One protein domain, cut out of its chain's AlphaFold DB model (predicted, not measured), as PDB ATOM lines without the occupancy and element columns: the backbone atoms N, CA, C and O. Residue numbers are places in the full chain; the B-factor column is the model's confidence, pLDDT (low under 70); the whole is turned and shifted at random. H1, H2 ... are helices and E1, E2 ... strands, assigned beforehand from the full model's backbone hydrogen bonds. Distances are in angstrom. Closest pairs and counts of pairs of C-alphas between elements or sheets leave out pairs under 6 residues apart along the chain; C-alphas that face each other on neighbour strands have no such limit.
ATOM      1  N   LEU A  16      -1.371  87.844 -10.725       86.00
ATOM      2  CA  LEU A  16       0.040  88.157 -10.942       86.00
ATOM      3  C   LEU A  16       0.936  87.584  -9.837       86.00
ATOM      4  O   LEU A  16       1.959  86.978 -10.135       86.00
ATOM      5  N   THR A  17       0.550  87.733  -8.571       86.50
ATOM      6  CA  THR A  17       1.322  87.207  -7.437       86.50
ATOM      7  C   THR A  17       1.383  85.679  -7.472       86.50
ATOM      8  O   THR A  17       2.462  85.106  -7.326       86.50
ATOM      9  N   ARG A  18       0.255  85.008  -7.753       90.50
ATOM     10  CA  ARG A  18       0.225  83.542  -7.924       90.50
ATOM     11  C   ARG A  18       1.146  83.090  -9.049       90.50
ATOM     12  O   ARG A  18       1.897  82.135  -8.894       90.50
ATOM     13  N   PHE A  19       1.119  83.810 -10.161       89.69
ATOM     14  CA  PHE A  19       1.970  83.530 -11.302       89.69
ATOM     15  C   PHE A  19       3.465  83.684 -10.982       89.69
ATOM     16  O   PHE A  19       4.251  82.802 -11.318       89.69
ATOM     17  N   GLN A  20       3.851  84.740 -10.260       90.31
ATOM     18  CA  GLN A  20       5.231  84.944  -9.800       90.31
ATOM     19  C   GLN A  20       5.718  83.825  -8.871       90.31
ATOM     20  O   GLN A  20       6.885  83.444  -8.952       90.31
ATOM     21  N   ILE A  21       4.843  83.285  -8.014       90.88
ATOM     22  CA  ILE A  21       5.160  82.131  -7.159       90.88
ATOM     23  C   ILE A  21       5.373  80.881  -8.018       90.88
ATOM     24  O   ILE A  21       6.419  80.246  -7.929       90.88
ATOM     25  N   VAL A  22       4.418  80.538  -8.889       92.56
ATOM     26  CA  VAL A  22       4.517  79.345  -9.753       92.56
ATOM     27  C   VAL A  22       5.783  79.398 -10.606       92.56
ATOM     28  O   VAL A  22       6.493  78.396 -10.724       92.56
ATOM     29  N   TRP A  23       6.096  80.573 -11.154       92.12
ATOM     30  CA  TRP A  23       7.320  80.808 -11.907       92.12
ATOM     31  C   TRP A  23       8.568  80.587 -11.047       92.12
ATOM     32  O   TRP A  23       9.415  79.769 -11.401       92.12
ATOM     33  N   ALA A  24       8.658  81.255  -9.893       88.25
ATOM     34  CA  ALA A  24       9.811  81.167  -8.999       88.25
ATOM     35  C   ALA A  24      10.107  79.734  -8.527       88.25
ATOM     36  O   ALA A  24      11.270  79.398  -8.304       88.25
ATOM     37  N   GLU A  25       9.071  78.909  -8.369       92.88
ATOM     38  CA  GLU A  25       9.187  77.551  -7.835       92.88
ATOM     39  C   GLU A  25       9.425  76.472  -8.897       92.88
ATOM     40  O   GLU A  25       9.932  75.400  -8.567       92.88
ATOM     41  N   THR A  26       9.057  76.716 -10.162       94.06
ATOM     42  CA  THR A  26       9.041  75.656 -11.190       94.06
ATOM     43  C   THR A  26       9.830  75.956 -12.460       94.06
ATOM     44  O   THR A  26       9.969  75.058 -13.288       94.06
ATOM     45  N   LYS A  27      10.360  77.173 -12.642       91.94
ATOM     46  CA  LYS A  27      11.067  77.561 -13.878       91.94
ATOM     47  C   LYS A  27      12.304  76.707 -14.191       91.94
ATOM     48  O   LYS A  27      12.596  76.473 -15.355       91.94
ATOM     49  N   ASP A  28      12.999  76.224 -13.162       88.62
ATOM     50  CA  ASP A  28      14.244  75.458 -13.313       88.62
ATOM     51  C   ASP A  28      13.972  73.940 -13.412       88.62
ATOM     52  O   ASP A  28      14.901  73.142 -13.531       88.62
ATOM     53  N   LEU A  29      12.698  73.524 -13.351       91.94
ATOM     54  CA  LEU A  29      12.288  72.125 -13.437       91.94
ATOM     55  C   LEU A  29      12.064  71.723 -14.896       91.94
ATOM     56  O   LEU A  29      11.173  72.241 -15.567       91.94
ATOM     57  N   GLN A  30      12.807  70.724 -15.362       92.69
ATOM     58  CA  GLN A  30      12.642  70.131 -16.689       92.69
ATOM     59  C   GLN A  30      12.156  68.689 -16.576       92.69
ATOM     60  O   GLN A  30      12.630  67.934 -15.733       92.69
ATOM     61  N   VAL A  31      11.233  68.259 -17.431       92.94
ATOM     62  CA  VAL A  31      10.827  66.846 -17.471       92.94
ATOM     63  C   VAL A  31      11.965  66.020 -18.103       92.94
ATOM     64  O   VAL A  31      12.456  66.415 -19.162       92.94
ATOM     65  N   PRO A  32      12.408  64.896 -17.496       90.69
ATOM     66  CA  PRO A  32      13.442  64.039 -18.073       90.69
ATOM     67  C   PRO A  32      13.093  63.591 -19.499       90.69
ATOM     68  O   PRO A  32      11.918  63.470 -19.853       90.69
ATOM     69  N   ALA A  33      14.103  63.268 -20.310       89.94
ATOM     70  CA  ALA A  33      13.883  62.764 -21.665       89.94
ATOM     71  C   ALA A  33      12.977  61.514 -21.659       89.94
ATOM     72  O   ALA A  33      13.278  60.519 -21.001       89.94
ATOM     73  N   GLY A  34      11.863  61.573 -22.398       89.88
ATOM     74  CA  GLY A  34      10.847  60.512 -22.437       89.88
ATOM     75  C   GLY A  34       9.813  60.557 -21.302       89.88
ATOM     76  O   GLY A  34       8.937  59.697 -21.257       89.88
ATOM     77  N   GLY A  35       9.897  61.537 -20.399       89.06
ATOM     78  CA  GLY A  35       8.867  61.810 -19.403       89.06
ATOM     79  C   GLY A  35       7.653  62.530 -19.996       89.06
ATOM     80  O   GLY A  35       7.708  63.118 -21.074       89.06
ATOM     81  N   ASP A  36       6.536  62.476 -19.276       91.56
ATOM     82  CA  ASP A  36       5.285  63.099 -19.697       91.56
ATOM     83  C   ASP A  36       5.266  64.595 -19.338       91.56
ATOM     84  O   ASP A  36       5.295  64.961 -18.161       91.56
ATOM     85  N   ALA A  37       5.185  65.467 -20.349       86.12
ATOM     86  CA  ALA A  37       5.114  66.920 -20.180       86.12
ATOM     87  C   ALA A  37       3.920  67.375 -19.318       86.12
ATOM     88  O   ALA A  37       3.983  68.431 -18.684       86.12
ATOM     89  N   THR A  38       2.851  66.570 -19.230       91.19
ATOM     90  CA  THR A  38       1.695  66.886 -18.379       91.19
ATOM     91  C   THR A  38       2.040  66.876 -16.886       91.19
ATOM     92  O   THR A  38       1.371  67.549 -16.101       91.19
ATOM     93  N   THR A  39       3.119  66.199 -16.477       93.06
ATOM     94  CA  THR A  39       3.555  66.149 -15.070       93.06
ATOM     95  C   THR A  39       4.010  67.512 -14.548       93.06
ATOM     96  O   THR A  39       3.673  67.878 -13.420       93.06
ATOM     97  N   LEU A  40       4.705  68.308 -15.371       92.81
ATOM     98  CA  LEU A  40       5.118  69.665 -15.004       92.81
ATOM     99  C   LEU A  40       3.917  70.609 -14.929       92.81
ATOM    100  O   LEU A  40       3.826  71.411 -14.001       92.81
ATOM    101  N   ALA A  41       2.958  70.472 -15.848       90.81
ATOM    102  CA  ALA A  41       1.699  71.212 -15.782       90.81
ATOM    103  C   ALA A  41       0.915  70.873 -14.500       90.81
ATOM    104  O   ALA A  41       0.473  71.778 -13.794       90.81
ATOM    105  N   ARG A  42       0.831  69.584 -14.142       92.00
ATOM    106  CA  ARG A  42       0.189  69.111 -12.905       92.00
ATOM    107  C   ARG A  42       0.868  69.681 -11.659       92.00
ATOM    108  O   ARG A  42       0.180  70.127 -10.744       92.00
ATOM    109  N   LEU A  43       2.202  69.706 -11.620       94.06
ATOM    110  CA  LEU A  43       2.948  70.331 -10.525       94.06
ATOM    111  C   LEU A  43       2.658  71.835 -10.440       94.06
ATOM    112  O   LEU A  43       2.341  72.330  -9.361       94.06
ATOM    113  N   ARG A  44       2.711  72.557 -11.567       93.62
ATOM    114  CA  ARG A  44       2.418  74.000 -11.635       93.62
ATOM    115  C   ARG A  44       1.006  74.319 -11.134       93.62
ATOM    116  O   ARG A  44       0.843  75.254 -10.355       93.62
ATOM    117  N   GLN A  45       0.011  73.505 -11.491       90.81
ATOM    118  CA  GLN A  45      -1.358  73.619 -10.973       90.81
ATOM    119  C   GLN A  45      -1.431  73.395  -9.454       90.81
ATOM    120  O   GLN A  45      -2.110  74.145  -8.758       90.81
ATOM    121  N   GLN A  46      -0.710  72.408  -8.909       92.50
ATOM    122  CA  GLN A  46      -0.668  72.182  -7.458       92.50
ATOM    123  C   GLN A  46       0.033  73.321  -6.707       92.50
ATOM    124  O   GLN A  46      -0.425  73.727  -5.642       92.50
ATOM    125  N   VAL A  47       1.109  73.885  -7.260       92.38
ATOM    126  CA  VAL A  47       1.773  75.061  -6.676       92.38
ATOM    127  C   VAL A  47       0.841  76.273  -6.704       92.38
ATOM    128  O   VAL A  47       0.698  76.946  -5.685       92.38
ATOM    129  N   ALA A  48       0.145  76.514  -7.820       90.75
ATOM    130  CA  ALA A  48      -0.844  77.588  -7.942       90.75
ATOM    131  C   ALA A  48      -1.994  77.431  -6.932       90.75
ATOM    132  O   ALA A  48      -2.417  78.405  -6.302       90.75
ATOM    133  N   ALA A  49      -2.458  76.194  -6.742       89.69
ATOM    134  CA  ALA A  49      -3.468  75.826  -5.762       89.69
ATOM    135  C   ALA A  49      -3.040  76.173  -4.336       89.69
ATOM    136  O   ALA A  49      -3.744  76.900  -3.635       89.69
ATOM    137  N   ILE A  50      -1.855  75.715  -3.929       90.06
ATOM    138  CA  ILE A  50      -1.323  75.978  -2.591       90.06
ATOM    139  C   ILE A  50      -1.081  77.478  -2.393       90.06
ATOM    140  O   ILE A  50      -1.409  78.009  -1.331       90.06
ATOM    141  N   ALA A  51      -0.567  78.173  -3.414       89.25
ATOM    142  CA  ALA A  51      -0.363  79.617  -3.372       89.25
ATOM    143  C   ALA A  51      -1.677  80.354  -3.098       89.25
ATOM    144  O   ALA A  51      -1.694  81.253  -2.270       89.25
ATOM    145  N   SER A  52      -2.791  79.937  -3.706       86.12
ATOM    146  CA  SER A  52      -4.082  80.612  -3.529       86.12
ATOM    147  C   SER A  52      -4.658  80.561  -2.106       86.12
ATOM    148  O   SER A  52      -5.424  81.452  -1.748       86.12
ATOM    149  N   GLU A  53      -4.285  79.567  -1.295       82.12
ATOM    150  CA  GLU A  53      -4.833  79.381   0.059       82.12
ATOM    151  C   GLU A  53      -3.853  79.712   1.180       82.12
ATOM    152  O   GLU A  53      -4.258  80.079   2.281       82.12
ATOM    153  N   ALA A  54      -2.559  79.526   0.934       72.00
ATOM    154  CA  ALA A  54      -1.551  79.531   1.976       72.00
ATOM    155  C   ALA A  54      -0.415  80.484   1.613       72.00
ATOM    156  O   ALA A  54       0.724  80.057   1.435       72.00
ATOM    157  N   GLU A  55      -0.722  81.782   1.558       66.75
ATOM    158  CA  GLU A  55       0.249  82.846   1.260       66.75
ATOM    159  C   GLU A  55       1.508  82.744   2.141       66.75
ATOM    160  O   GLU A  55       2.626  82.898   1.659       66.75
ATOM    161  N   ARG A  56       1.353  82.335   3.409       72.69
ATOM    162  CA  ARG A  56       2.469  82.116   4.349       72.69
ATOM    163  C   ARG A  56       3.403  80.953   3.987       72.69
ATOM    164  O   ARG A  56       4.459  80.829   4.600       72.69
ATOM    165  N   SER A  57       3.033  80.092   3.037       76.62
ATOM    166  CA  SER A  57       3.873  78.962   2.610       76.62
ATOM    167  C   SER A  57       4.981  79.373   1.643       76.62
ATOM    168  O   SER A  57       5.927  78.608   1.477       76.62
ATOM    169  N   PHE A  58       4.893  80.556   1.025       85.81
ATOM    170  CA  PHE A  58       5.852  81.011   0.023       85.81
ATOM    171  C   PHE A  58       6.556  82.283   0.484       85.81
ATOM    172  O   PHE A  58       5.933  83.255   0.896       85.81
ATOM    173  N   SER A  59       7.883  82.278   0.402       79.31
ATOM    174  CA  SER A  59       8.727  83.439   0.706       79.31
ATOM    175  C   SER A  59       9.407  84.010  -0.538       79.31
ATOM    176  O   SER A  59      10.063  85.051  -0.462       79.31
ATOM    177  N   ARG A  60       9.265  83.338  -1.688       77.50
ATOM    178  CA  ARG A  60       9.960  83.662  -2.929       77.50
ATOM    179  C   ARG A  60       8.978  84.150  -3.987       77.50
ATOM    180  O   ARG A  60       7.981  83.505  -4.282       77.50
ATOM    181  N   PHE A  61       9.320  85.288  -4.578       84.00
ATOM    182  CA  PHE A  61       8.604  85.903  -5.687       84.00
ATOM    183  C   PHE A  61       9.641  86.300  -6.727       84.00
ATOM    184  O   PHE A  61      10.655  86.923  -6.390       84.00
ATOM    185  N   GLU A  62       9.415  85.924  -7.978       82.06
ATOM    186  CA  GLU A  62      10.325  86.241  -9.071       82.06
ATOM    187  C   GLU A  62       9.561  86.940 -10.191       82.06
ATOM    188  O   GLU A  62       8.435  86.571 -10.519       82.06
ATOM    189  N   SER A  63      10.163  87.989 -10.754       82.56
ATOM    190  CA  SER A  63       9.606  88.674 -11.916       82.56
ATOM    191  C   SER A  63       9.574  87.716 -13.098       82.56
ATOM    192  O   SER A  63      10.587  87.098 -13.424       82.56
ATOM    193  N   VAL A  64       8.420  87.627 -13.744       85.62
ATOM    194  CA  VAL A  64       8.231  86.750 -14.892       85.62
ATOM    195  C   VAL A  64       8.752  87.447 -16.156       85.62
ATOM    196  O   VAL A  64       8.453  88.632 -16.340       85.62
ATOM    197  N   PRO A  65       9.526  86.751 -17.011       82.31
ATOM    198  CA  PRO A  65       9.858  87.229 -18.349       82.31
ATOM    199  C   PRO A  65       8.614  87.570 -19.175       82.31
ATOM    200  O   PRO A  65       7.495  87.151 -18.864       82.31
ATOM    201  N   ALA A  66       8.821  88.326 -20.250       83.00
ATOM    202  CA  ALA A  66       7.760  88.592 -21.207       83.00
ATOM    203  C   ALA A  66       7.348  87.292 -21.928       83.00
ATOM    204  O   ALA A  66       8.144  86.368 -22.089       83.00
ATOM    205  N   GLN A  67       6.079  87.192 -22.327       85.94
ATOM    206  CA  GLN A  67       5.532  85.977 -22.944       85.94
ATOM    207  C   GLN A  67       6.116  85.700 -24.342       85.94
ATOM    208  O   GLN A  67       6.046  84.573 -24.823       85.94
ATOM    209  N   ASP A  68       6.694  86.719 -24.973       84.44
ATOM    210  CA  ASP A  68       7.401  86.677 -26.251       84.44
ATOM    211  C   ASP A  68       8.915  86.434 -26.109       84.44
ATOM    212  O   ASP A  68       9.636  86.523 -27.096       84.44
ATOM    213  N   ASP A  69       9.412  86.111 -24.909       87.50
ATOM    214  CA  ASP A  69      10.812  85.735 -24.702       87.50
ATOM    215  C   ASP A  69      11.155  84.436 -25.459       87.50
ATOM    216  O   ASP A  69      10.505  83.404 -25.267       87.50
ATOM    217  N   ASP A  70      12.190  84.476 -26.303       74.88
ATOM    218  CA  ASP A  70      12.588  83.356 -27.169       74.88
ATOM    219  C   ASP A  70      12.972  82.083 -26.391       74.88
ATOM    220  O   ASP A  70      12.847  80.974 -26.913       74.88
ATOM    221  N   LEU A  71      13.459  82.225 -25.153       68.25
ATOM    222  CA  LEU A  71      13.899  81.105 -24.321       68.25
ATOM    223  C   LEU A  71      12.774  80.587 -23.425       68.25
ATOM    224  O   LEU A  71      12.660  79.380 -23.227       68.25
ATOM    225  N   TYR A  72      11.956  81.488 -22.879       83.44
ATOM    226  CA  TYR A  72      11.023  81.162 -21.799       83.44
ATOM    227  C   TYR A  72       9.543  81.312 -22.162       83.44
ATOM    228  O   TYR A  72       8.692  80.905 -21.373       83.44
ATOM    229  N   GLY A  73       9.195  81.861 -23.328       84.75
ATOM    230  CA  GLY A  73       7.821  82.244 -23.671       84.75
ATOM    231  C   GLY A  73       6.796  81.110 -23.546       84.75
ATOM    232  O   GLY A  73       5.700  81.302 -23.011       84.75
ATOM    233  N   ALA A  74       7.170  79.890 -23.949       85.00
ATOM    234  CA  ALA A  74       6.314  78.710 -23.812       85.00
ATOM    235  C   ALA A  74       6.066  78.329 -22.339       85.00
ATOM    236  O   ALA A  74       4.934  78.023 -21.954       85.00
ATOM    237  N   ASP A  75       7.100  78.400 -21.497       83.50
ATOM    238  CA  ASP A  75       6.991  78.129 -20.063       83.50
ATOM    239  C   ASP A  75       6.212  79.218 -19.329       83.50
ATOM    240  O   ASP A  75       5.390  78.918 -18.461       83.50
ATOM    241  N   VAL A  76       6.417  80.478 -19.709       85.75
ATOM    242  CA  VAL A  76       5.675  81.637 -19.204       85.75
ATOM    243  C   VAL A  76       4.184  81.471 -19.500       85.75
ATOM    244  O   VAL A  76       3.358  81.619 -18.596       85.75
ATOM    245  N   ALA A  77       3.825  81.087 -20.729       87.69
ATOM    246  CA  ALA A  77       2.441  80.817 -21.111       87.69
ATOM    247  C   ALA A  77       1.833  79.655 -20.301       87.69
ATOM    248  O   ALA A  77       0.721  79.781 -19.786       87.69
ATOM    249  N   ALA A  78       2.573  78.556 -20.123       84.44
ATOM    250  CA  ALA A  78       2.118  77.405 -19.343       84.44
ATOM    251  C   ALA A  78       1.923  77.737 -17.850       84.44
ATOM    252  O   ALA A  78       0.911  77.365 -17.255       84.44
ATOM    253  N   CYS A  79       2.855  78.479 -17.245       83.75
ATOM    254  CA  CYS A  79       2.742  78.967 -15.869       83.75
ATOM    255  C   CYS A  79       1.569  79.950 -15.709       83.75
ATOM    256  O   CYS A  79       0.867  79.908 -14.698       83.75
ATOM    257  N   THR A  80       1.322  80.800 -16.713       86.81
ATOM    258  CA  THR A  80       0.195  81.747 -16.714       86.81
ATOM    259  C   THR A  80      -1.129  80.993 -16.748       86.81
ATOM    260  O   THR A  80      -2.016  81.287 -15.952       86.81
ATOM    261  N   ALA A  81      -1.249  79.985 -17.618       87.25
ATOM    262  CA  ALA A  81      -2.438  79.141 -17.706       87.25
ATOM    263  C   ALA A  81      -2.719  78.421 -16.376       87.25
ATOM    264  O   ALA A  81      -3.836  78.493 -15.868       87.25
ATOM    265  N   ALA A  82      -1.693  77.824 -15.759       82.81
ATOM    266  CA  ALA A  82      -1.823  77.158 -14.460       82.81
ATOM    267  C   ALA A  82      -2.231  78.120 -13.326       82.81
ATOM    268  O   ALA A  82      -2.978  77.735 -12.432       82.81
ATOM    269  N   ALA A  83      -1.765  79.374 -13.355       82.62
ATOM    270  CA  ALA A  83      -2.144  80.393 -12.373       82.62
ATOM    271  C   ALA A  83      -3.541  81.001 -12.622       82.62
ATOM    272  O   ALA A  83      -4.152  81.535 -11.690       82.62
ATOM    273  N   ALA A  84      -4.026  80.959 -13.867       82.44
ATOM    274  CA  ALA A  84      -5.291  81.553 -14.295       82.44
ATOM    275  C   ALA A  84      -6.505  80.627 -14.130       82.44
ATOM    276  O   ALA A  84      -7.624  81.132 -14.029       82.44
ATOM    277  N   GLU A  85      -6.320  79.302 -14.089       76.69
ATOM    278  CA  GLU A  85      -7.414  78.354 -13.843       76.69
ATOM    279  C   GLU A  85      -8.071  78.629 -12.475       76.69
ATOM    280  O   GLU A  85      -7.552  78.315 -11.406       76.69
ATOM    281  N   ALA A  86      -9.233  79.288 -12.529       47.69
ATOM    282  CA  ALA A  86      -9.881  79.952 -11.399       47.69
ATOM    283  C   ALA A  86     -10.516  79.001 -10.371       47.69
ATOM    284  O   ALA A  86     -10.888  79.437  -9.282       47.69
ATOM    285  N   ALA A  87     -10.638  77.715 -10.696       61.75
ATOM    286  CA  ALA A  87     -11.196  76.697  -9.822       61.75
ATOM    287  C   ALA A  87     -10.140  75.626  -9.572       61.75
ATOM    288  O   ALA A  87     -10.109  74.589 -10.230       61.75
ATOM    289  N   VAL A  88      -9.274  75.890  -8.597       66.12
ATOM    290  CA  VAL A  88      -8.472  74.845  -7.968       66.12
ATOM    291  C   VAL A  88      -9.450  73.764  -7.499       66.12
ATOM    292  O   VAL A  88     -10.301  74.079  -6.659       66.12
ATOM    293  N   PRO A  89      -9.386  72.526  -8.027       77.94
ATOM    294  CA  PRO A  89     -10.255  71.450  -7.574       77.94
ATOM    295  C   PRO A  89     -10.192  71.354  -6.051       77.94
ATOM    296  O   PRO A  89      -9.096  71.376  -5.492       77.94
ATOM    297  N   ASP A  90     -11.336  71.220  -5.374       79.88
ATOM    298  CA  ASP A  90     -11.379  71.180  -3.903       79.88
ATOM    299  C   ASP A  90     -10.461  70.095  -3.312       79.88
ATOM    300  O   ASP A  90      -9.938  70.234  -2.208       79.88
ATOM    301  N   ALA A  91     -10.193  69.041  -4.087       81.31
ATOM    302  CA  ALA A  91      -9.230  67.999  -3.754       81.31
ATOM    303  C   ALA A  91      -7.790  68.520  -3.563       81.31
ATOM    304  O   ALA A  91      -7.070  68.001  -2.718       81.31
ATOM    305  N   LEU A  92      -7.363  69.545  -4.311       81.88
ATOM    306  CA  LEU A  92      -6.007  70.103  -4.234       81.88
ATOM    307  C   LEU A  92      -5.817  71.076  -3.066       81.88
ATOM    308  O   LEU A  92      -4.692  71.259  -2.609       81.88
ATOM    309  N   LYS A  93      -6.905  71.659  -2.555       78.75
ATOM    310  CA  LYS A  93      -6.883  72.598  -1.420       78.75
ATOM    311  C   LYS A  93      -6.255  71.977  -0.176       78.75
ATOM    312  O   LYS A  93      -5.483  72.602   0.543       78.75
ATOM    313  N   ASN A  94      -6.499  70.687   0.024       86.44
ATOM    314  CA  ASN A  94      -5.980  69.935   1.157       86.44
ATOM    315  C   ASN A  94      -4.719  69.137   0.811       86.44
ATOM    316  O   ASN A  94      -4.519  68.079   1.393       86.44
ATOM    317  N   MET A  95      -3.873  69.595  -0.118       90.69
ATOM    318  CA  MET A  95      -2.627  68.901  -0.464       90.69
ATOM    319  C   MET A  95      -1.392  69.644   0.056       90.69
ATOM    320  O   MET A  95      -1.328  70.874   0.059       90.69
ATOM    321  N   ARG A  96      -0.385  68.876   0.483       92.12
ATOM    322  CA  ARG A  96       0.998  69.335   0.631       92.12
ATOM    323  C   ARG A  96       1.815  68.833  -0.540       92.12
ATOM    324  O   ARG A  96       1.574  67.719  -0.997       92.12
ATOM    325  N   VAL A  97       2.807  69.609  -0.956       94.69
ATOM    326  CA  VAL A  97       3.765  69.222  -1.995       94.69
ATOM    327  C   VAL A  97       5.185  69.367  -1.469       94.69
ATOM    328  O   VAL A  97       5.502  70.351  -0.798       94.69
ATOM    329  N   ILE A  98       6.027  68.378  -1.770       93.94
ATOM    330  CA  ILE A  98       7.465  68.428  -1.527       93.94
ATOM    331  C   ILE A  98       8.248  68.173  -2.814       93.94
ATOM    332  O   ILE A  98       7.997  67.187  -3.504       93.94
ATOM    333  N   LEU A  99       9.206  69.049  -3.123       93.50
ATOM    334  CA  LEU A  99      10.249  68.810  -4.124       93.50
ATOM    335  C   LEU A  99      11.500  68.314  -3.406       93.50
ATOM    336  O   LEU A  99      12.099  69.065  -2.632       93.50
ATOM    337  N   TRP A 100      11.879  67.058  -3.645       90.62
ATOM    338  CA  TRP A 100      12.956  66.378  -2.922       90.62
ATOM    339  C   TRP A 100      13.822  65.526  -3.871       90.62
ATOM    340  O   TRP A 100      13.277  64.901  -4.788       90.62
ATOM    341  N   PRO A 101      15.157  65.477  -3.698       85.12
ATOM    342  CA  PRO A 101      16.011  64.564  -4.451       85.12
ATOM    343  C   PRO A 101      15.636  63.116  -4.117       85.12
ATOM    344  O   PRO A 101      15.460  62.759  -2.961       85.12
ATOM    345  N   SER A 102      15.479  62.267  -5.127       78.38
ATOM    346  CA  SER A 102      15.081  60.867  -4.937       78.38
ATOM    347  C   SER A 102      16.034  59.987  -5.732       78.38
ATOM    348  O   SER A 102      16.068  60.067  -6.955       78.38
ATOM    349  N   ALA A 103      16.826  59.163  -5.039       71.00
ATOM    350  CA  ALA A 103      17.884  58.358  -5.658       71.00
ATOM    351  C   ALA A 103      17.360  57.312  -6.661       71.00
ATOM    352  O   ALA A 103      18.074  56.926  -7.583       71.00
ATOM    353  N   ASP A 104      16.122  56.847  -6.485       73.94
ATOM    354  CA  ASP A 104      15.443  55.885  -7.362       73.94
ATOM    355  C   ASP A 104      14.314  56.530  -8.203       73.94
ATOM    356  O   ASP A 104      13.646  55.859  -9.005       73.94
ATOM    357  N   GLY A 105      14.065  57.827  -7.992       66.69
ATOM    358  CA  GLY A 105      12.959  58.582  -8.571       66.69
ATOM    359  C   GLY A 105      11.567  58.042  -8.209       66.69
ATOM    360  O   GLY A 105      10.598  58.343  -8.910       66.69
ATOM    361  N   LYS A 106      11.435  57.156  -7.215       66.94
ATOM    362  CA  LYS A 106      10.166  56.481  -6.867       66.94
ATOM    363  C   LYS A 106       9.824  56.587  -5.399       66.94
ATOM    364  O   LYS A 106       8.644  56.679  -5.074       66.94
ATOM    365  N   THR A 107      10.821  56.549  -4.532       67.69
ATOM    366  CA  THR A 107      10.628  56.557  -3.093       67.69
ATOM    367  C   THR A 107      11.455  57.665  -2.460       67.69
ATOM    368  O   THR A 107      12.556  58.002  -2.902       67.69
ATOM    369  N   LEU A 108      10.898  58.265  -1.412       70.00
ATOM    370  CA  LEU A 108      11.714  58.947  -0.422       70.00
ATOM    371  C   LEU A 108      12.375  57.830   0.387       70.00
ATOM    372  O   LEU A 108      11.706  57.118   1.142       70.00
ATOM    373  N   THR A 109      13.658  57.584   0.137       61.75
ATOM    374  CA  THR A 109      14.404  56.538   0.839       61.75
ATOM    375  C   THR A 109      14.392  56.837   2.336       61.75
ATOM    376  O   THR A 109      14.725  57.948   2.738       61.75
ATOM    377  N   LYS A 110      14.029  55.845   3.168       58.00
ATOM    378  CA  LYS A 110      13.913  55.981   4.640       58.00
ATOM    379  C   LYS A 110      15.179  56.505   5.328       58.00
ATOM    380  O   LYS A 110      15.100  56.965   6.463       58.00
ATOM    381  N   ASP A 111      16.318  56.407   4.653       62.88
ATOM    382  CA  ASP A 111      17.616  56.833   5.168       62.88
ATOM    383  C   ASP A 111      17.820  58.360   5.084       62.88
ATOM    384  O   ASP A 111      18.725  58.891   5.727       62.88
ATOM    385  N   GLU A 112      16.978  59.087   4.339       68.50
ATOM    386  CA  GLU A 112      17.001  60.550   4.292       68.50
ATOM    387  C   GLU A 112      15.979  61.140   5.271       68.50
ATOM    388  O   GLU A 112      14.769  60.965   5.132       68.50
ATOM    389  N   ALA A 113      16.471  61.864   6.281       76.50
ATOM    390  CA  ALA A 113      15.623  62.564   7.237       76.50
ATOM    391  C   ALA A 113      14.863  63.705   6.539       76.50
ATOM    392  O   ALA A 113      15.429  64.762   6.252       76.50
ATOM    393  N   LEU A 114      13.575  63.487   6.272       83.06
ATOM    394  CA  LEU A 114      12.676  64.514   5.752       83.06
ATOM    395  C   LEU A 114      12.458  65.617   6.804       83.06
ATOM    396  O   LEU A 114      12.410  65.323   7.999       83.06
ATOM    397  N   PRO A 115      12.317  66.891   6.403       81.56
ATOM    398  CA  PRO A 115      12.032  67.976   7.330       81.56
ATOM    399  C   PRO A 115      10.593  67.862   7.827       81.56
ATOM    400  O   PRO A 115       9.708  67.429   7.089       81.56
ATOM    401  N   ALA A 116      10.320  68.315   9.049       79.56
ATOM    402  CA  ALA A 116       8.944  68.462   9.511       79.56
ATOM    403  C   ALA A 116       8.140  69.351   8.533       79.56
ATOM    404  O   ALA A 116       8.661  70.370   8.070       79.56
ATOM    405  N   PRO A 117       6.889  68.991   8.185       78.69
ATOM    406  CA  PRO A 117       6.083  67.893   8.739       78.69
ATOM    407  C   PRO A 117       6.180  66.561   7.956       78.69
ATOM    408  O   PRO A 117       5.350  65.658   8.128       78.69
ATOM    409  N   TRP A 118       7.118  66.456   7.015       84.88
ATOM    410  CA  TRP A 118       7.316  65.286   6.156       84.88
ATOM    411  C   TRP A 118       8.118  64.169   6.831       84.88
ATOM    412  O   TRP A 118       8.069  63.034   6.374       84.88
ATOM    413  N   ASP A 119       8.775  64.458   7.949       84.62
ATOM    414  CA  ASP A 119       9.437  63.497   8.841       84.62
ATOM    415  C   ASP A 119       8.528  62.341   9.300       84.62
ATOM    416  O   ASP A 119       8.985  61.216   9.490       84.62
ATOM    417  N   THR A 120       7.224  62.595   9.437       83.06
ATOM    418  CA  THR A 120       6.215  61.588   9.824       83.06
ATOM    419  C   THR A 120       5.528  60.901   8.642       83.06
ATOM    420  O   THR A 120       4.648  60.055   8.829       83.06
ATOM    421  N   ALA A 121       5.870  61.290   7.417       82.19
ATOM    422  CA  ALA A 121       5.226  60.794   6.218       82.19
ATOM    423  C   ALA A 121       5.730  59.383   5.883       82.19
ATOM    424  O   ALA A 121       6.931  59.154   5.750       82.19
ATOM    425  N   THR A 122       4.819  58.426   5.711       81.88
ATOM    426  CA  THR A 122       5.177  57.094   5.209       81.88
ATOM    427  C   THR A 122       5.058  57.064   3.684       81.88
ATOM    428  O   THR A 122       4.191  57.760   3.146       81.88
ATOM    429  N   PRO A 123       5.870  56.254   2.972       80.25
ATOM    430  CA  PRO A 123       5.796  56.138   1.513       80.25
ATOM    431  C   PRO A 123       4.376  55.884   0.985       80.25
ATOM    432  O   PRO A 123       3.987  56.466  -0.018       80.25
ATOM    433  N   ASP A 124       3.566  55.109   1.714       83.69
ATOM    434  CA  ASP A 124       2.186  54.768   1.330       83.69
ATOM    435  C   ASP A 124       1.207  55.956   1.387       83.69
ATOM    436  O   ASP A 124       0.102  55.882   0.854       83.69
ATOM    437  N   THR A 125       1.581  57.049   2.059       86.81
ATOM    438  CA  THR A 125       0.755  58.266   2.177       86.81
ATOM    439  C   THR A 125       1.117  59.339   1.157       86.81
ATOM    440  O   THR A 125       0.504  60.407   1.156       86.81
ATOM    441  N   MET A 126       2.113  59.075   0.312       89.88
ATOM    442  CA  MET A 126       2.610  60.013  -0.684       89.88
ATOM    443  C   MET A 126       2.213  59.565  -2.085       89.88
ATOM    444  O   MET A 126       2.375  58.406  -2.454       89.88
ATOM    445  N   GLU A 127       1.757  60.510  -2.895       93.06
ATOM    446  CA  GLU A 127       1.566  60.331  -4.326       93.06
ATOM    447  C   GLU A 127       2.742  60.977  -5.069       93.06
ATOM    448  O   GLU A 127       3.074  62.141  -4.844       93.06
ATOM    449  N   LEU A 128       3.390  60.236  -5.970       93.62
ATOM    450  CA  LEU A 128       4.383  60.812  -6.877       93.62
ATOM    451  C   LEU A 128       3.659  61.653  -7.939       93.62
ATOM    452  O   LEU A 128       2.921  61.114  -8.761       93.62
ATOM    453  N   ILE A 129       3.898  62.964  -7.950       94.50
ATOM    454  CA  ILE A 129       3.360  63.876  -8.971       94.50
ATOM    455  C   ILE A 129       4.124  63.686 -10.284       94.50
ATOM    456  O   ILE A 129       3.526  63.625 -11.356       94.50
ATOM    457  N   GLY A 130       5.453  63.622 -10.193       93.62
ATOM    458  CA  GLY A 130       6.331  63.547 -11.350       93.62
ATOM    459  C   GLY A 130       7.806  63.578 -10.975       93.62
ATOM    460  O   GLY A 130       8.176  63.841  -9.826       93.62
ATOM    461  N   ARG A 131       8.639  63.306 -11.977       92.88
ATOM    462  CA  ARG A 131      10.093  63.434 -11.903       92.88
ATOM    463  C   ARG A 131      10.520  64.608 -12.748       92.88
ATOM    464  O   ARG A 131      10.029  64.790 -13.860       92.88
ATOM    465  N   PHE A 132      11.468  65.345 -12.219       93.00
ATOM    466  CA  PHE A 132      12.002  66.548 -12.809       93.00
ATOM    467  C   PHE A 132      13.515  66.456 -12.797       93.00
ATOM    468  O   PHE A 132      14.105  65.692 -12.040       93.00
ATOM    469  N   THR A 133      14.137  67.244 -13.647       88.12
ATOM    470  CA  THR A 133      15.566  67.477 -13.669       88.12
ATOM    471  C   THR A 133      15.799  68.949 -13.400       88.12
ATOM    472  O   THR A 133      15.141  69.794 -13.998       88.12
ATOM    473  N   VAL A 134      16.707  69.241 -12.477       87.44
ATOM    474  CA  VAL A 134      17.201  70.594 -12.205       87.44
ATOM    475  C   VAL A 134      18.694  70.547 -12.415       87.44
ATOM    476  O   VAL A 134      19.378  69.771 -11.747       87.44
ATOM    477  N   ASP A 135      19.187  71.286 -13.403       79.25
ATOM    478  CA  ASP A 135      20.596  71.243 -13.810       79.25
ATOM    479  C   ASP A 135      21.106  69.807 -14.070       79.25
ATOM    480  O   ASP A 135      22.245  69.457 -13.762       79.25
ATOM    481  N   GLY A 136      20.240  68.942 -14.616       79.38
ATOM    482  CA  GLY A 136      20.547  67.537 -14.911       79.38
ATOM    483  C   GLY A 136      20.425  66.562 -13.730       79.38
ATOM    484  O   GLY A 136      20.693  65.375 -13.909       79.38
ATOM    485  N   HIS A 137      19.998  67.017 -12.549       80.25
ATOM    486  CA  HIS A 137      19.775  66.165 -11.376       80.25
ATOM    487  C   HIS A 137      18.308  65.817 -11.196       80.25
ATOM    488  O   HIS A 137      17.466  66.711 -11.213       80.25
ATOM    489  N   GLU A 138      18.009  64.540 -10.958       87.94
ATOM    490  CA  GLU A 138      16.638  64.113 -10.698       87.94
ATOM    491  C   GLU A 138      16.124  64.635  -9.347       87.94
ATOM    492  O   GLU A 138      16.688  64.381  -8.281       87.94
ATOM    493  N   VAL A 139      15.006  65.348  -9.412       90.50
ATOM    494  CA  VAL A 139      14.198  65.795  -8.282       90.50
ATOM    495  C   VAL A 139      12.807  65.220  -8.486       90.50
ATOM    496  O   VAL A 139      12.218  65.351  -9.556       90.50
ATOM    497  N   SER A 140      12.256  64.594  -7.459       93.00
ATOM    498  CA  SER A 140      10.889  64.089  -7.497       93.00
ATOM    499  C   SER A 140       9.976  65.048  -6.751       93.00
ATOM    500  O   SER A 140      10.335  65.577  -5.697       93.00
ATOM    501  N   ALA A 141       8.783  65.268  -7.298       94.75
ATOM    502  CA  ALA A 141       7.734  65.985  -6.593       94.75
ATOM    503  C   ALA A 141       6.731  64.981  -6.031       94.75
ATOM    504  O   ALA A 141       6.167  64.176  -6.776       94.75
ATOM    505  N   PHE A 142       6.497  65.047  -4.728       94.44
ATOM    506  CA  PHE A 142       5.520  64.214  -4.039       94.44
ATOM    507  C   PHE A 142       4.418  65.090  -3.467       94.44
ATOM    508  O   PHE A 142       4.676  66.210  -3.026       94.44
ATOM    509  N   SER A 143       3.197  64.573  -3.443       94.56
ATOM    510  CA  SER A 143       2.072  65.203  -2.772       94.56
ATOM    511  C   SER A 143       1.493  64.290  -1.693       94.56
ATOM    512  O   SER A 143       1.634  63.071  -1.745       94.56
ATOM    513  N   ARG A 144       0.853  64.871  -0.677       93.38
ATOM    514  CA  ARG A 144       0.055  64.124   0.311       93.38
ATOM    515  C   ARG A 144      -1.120  64.961   0.796       93.38
ATOM    516  O   ARG A 144      -1.026  66.187   0.806       93.38
ATOM    517  N   ALA A 145      -2.181  64.321   1.273       91.50
ATOM    518  CA  ALA A 145      -3.284  65.034   1.909       91.50
ATOM    519  C   ALA A 145      -2.852  65.669   3.253       91.50
ATOM    520  O   ALA A 145      -2.112  65.072   4.037       91.50
ATOM    521  N   VAL A 146      -3.328  66.884   3.520       85.69
ATOM    522  CA  VAL A 146      -3.160  67.635   4.769       85.69
ATOM    523  C   VAL A 146      -4.057  67.011   5.835       85.69
ATOM    524  O   VAL A 146      -5.245  66.780   5.601       85.69
ATOM    525  N   ARG A 147      -3.512  66.761   7.029       83.06
ATOM    526  CA  ARG A 147      -4.336  66.355   8.174       83.06
ATOM    527  C   ARG A 147      -5.034  67.582   8.775       83.06
ATOM    528  O   ARG A 147      -4.419  68.650   8.827       83.06
ATOM    529  N   PRO A 148      -6.275  67.451   9.273       76.88
ATOM    530  CA  PRO A 148      -6.921  68.526  10.021       76.88
ATOM    531  C   PRO A 148      -6.007  69.021  11.155       76.88
ATOM    532  O   PRO A 148      -5.460  68.202  11.892       76.88
ATOM    533  N   ASN A 149      -5.866  70.344  11.301       77.31
ATOM    534  CA  ASN A 149      -5.104  71.037  12.360       77.31
ATOM    535  C   ASN A 149      -3.564  71.004  12.266       77.31
ATOM    536  O   ASN A 149      -2.882  71.261  13.255       77.31
ATOM    537  N   GLU A 150      -2.990  70.712  11.101       80.31
ATOM    538  CA  GLU A 150      -1.535  70.713  10.916       80.31
ATOM    539  C   GLU A 150      -1.024  72.089  10.423       80.31
ATOM    540  O   GLU A 150      -1.022  72.368   9.221       80.31
ATOM    541  N   ASP A 151      -0.568  72.947  11.346       81.31
ATOM    542  CA  ASP A 151      -0.070  74.316  11.076       81.31
ATOM    543  C   ASP A 151       1.385  74.343  10.562       81.31
ATOM    544  O   ASP A 151       2.294  74.922  11.152       81.31
ATOM    545  N   ALA A 152       1.631  73.626   9.469       83.00
ATOM    546  CA  ALA A 152       2.952  73.488   8.858       83.00
ATOM    547  C   ALA A 152       2.958  73.989   7.399       83.00
ATOM    548  O   ALA A 152       1.888  74.049   6.779       83.00
ATOM    549  N   PRO A 153       4.129  74.281   6.795       86.75
ATOM    550  CA  PRO A 153       4.230  74.735   5.405       86.75
ATOM    551  C   PRO A 153       3.614  73.732   4.428       86.75
ATOM    552  O   PRO A 153       3.930  72.537   4.458       86.75
ATOM    553  N   ARG A 154       2.702  74.193   3.565       90.94
ATOM    554  CA  ARG A 154       2.033  73.315   2.587       90.94
ATOM    555  C   ARG A 154       2.915  72.994   1.385       90.94
ATOM    556  O   ARG A 154       2.729  71.957   0.758       90.94
ATOM    557  N   PHE A 155       3.891  73.844   1.099       92.94
ATOM    558  CA  PHE A 155       4.872  73.626   0.052       92.94
ATOM    559  C   PHE A 155       6.269  73.607   0.663       92.94
ATOM    560  O   PHE A 155       6.637  74.529   1.389       92.94
ATOM    561  N   VAL A 156       7.023  72.547   0.389       91.94
ATOM    562  CA  VAL A 156       8.425  72.416   0.784       91.94
ATOM    563  C   VAL A 156       9.239  72.145  -0.471       91.94
ATOM    564  O   VAL A 156       8.959  71.211  -1.211       91.94
ATOM    565  N   SER A 157      10.261  72.940  -0.735       92.19
ATOM    566  CA  SER A 157      11.111  72.741  -1.900       92.19
ATOM    567  C   SER A 157      12.558  72.785  -1.488       92.19
ATOM    568  O   SER A 157      13.071  73.817  -1.055       92.19
ATOM    569  N   LEU A 158      13.239  71.654  -1.653       87.50
ATOM    570  CA  LEU A 158      14.685  71.634  -1.524       87.50
ATOM    571  C   LEU A 158      15.347  72.439  -2.639       87.50
ATOM    572  O   LEU A 158      16.387  73.022  -2.387       87.50
TER     573      LEU A 158
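Overview. This is residues 16 to 158 of the 598 residues of an uncharacterized protein of Bradyrhizobium sp. CCGE-LA001 (UniProt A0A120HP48). A strongly twisted sheet of four strands has H2 laid slantwise over one face, and H1 and H3 pack on H2 and on each other, so that the three helices form a crossed cluster. On the far side of the sheet from H2 lies a long link, residues 102 to 126, with no named element. The printed part has 143 residues with four named helices followed by four named strands; the sheet's order is E2, E3, E1, E4, and it is mixed. The class is mixed, helices and strands, with 70 residues, under half, in named elements. The whole is compact, with a radius of gyration of the C-alphas of 14.8 A, and spans 44 by 34 by 24 A.

Along the chain. H1, residues 16 to 26, begins at C-alpha 16 (0.040, 88.157, -10.942) and is 15.4 A long. H2, residues 38 to 53, measures 23.2 A from C-alpha 38 (1.695, 66.886, -18.379). H3, residues 73 to 84, is 16.1 A long, and H4 is residues 90 to 93. E1 is residues 95 to 101, 19.5 A; E2 is residues 127 to 134, 20.3 A. E3, residues 137 to 145, measures 26.6 A. E4, residues 155 to 157, ends at C-alpha 157 (11.111, 72.741, -1.900).

Arrangement. H2 is the hub, touching three helices. H1 touches it at a steep tilt of 47 degrees, opposite ways, the C-alphas of Val 22 and Ala 48 closest at 5.9 A. H3 touches H2 at a steep tilt of 45 degrees, the same way, closest at C-alphas 82 and 45, 5.0 A. H1 and H3 touch, closest at C-alphas 19 and 83, 5.3 A. H4 touches H2, closest at C-alphas 93 and 49, 6.4 A. H2 is on the sheet at a height of 9.1 A, over E2, E3 and E1, in two layers, a helix on one face of a sheet. H1 only grazes the sheet with residues 25 to 26; H3 is not on it. E2 and E3 form an antiparallel hairpin, with N 129 and O 141 at 2.8 A. E3 and E1 are antiparallel, with N 98 and O 142 at 2.8 A. E1 and E4 are parallel, with N 99 and O 156 at 2.9 A. Every O i to N i+4 pair is within hydrogen-bond range in H1 and H3, and 11 of 12 in H2; H4 is too short for such a pair.

Size, cuts and confidence. The C-alphas farthest apart, of Asp 70 and Asn 149, are 45.0 A apart. The printed part has no cut. The links H1 to H2, H2 to H3 and E1 to E2 are long. The mean pLDDT of the printed part is 84.5; residues 55, 71, 86 to 88, 105 to 107 and 109 to 112 are under 70.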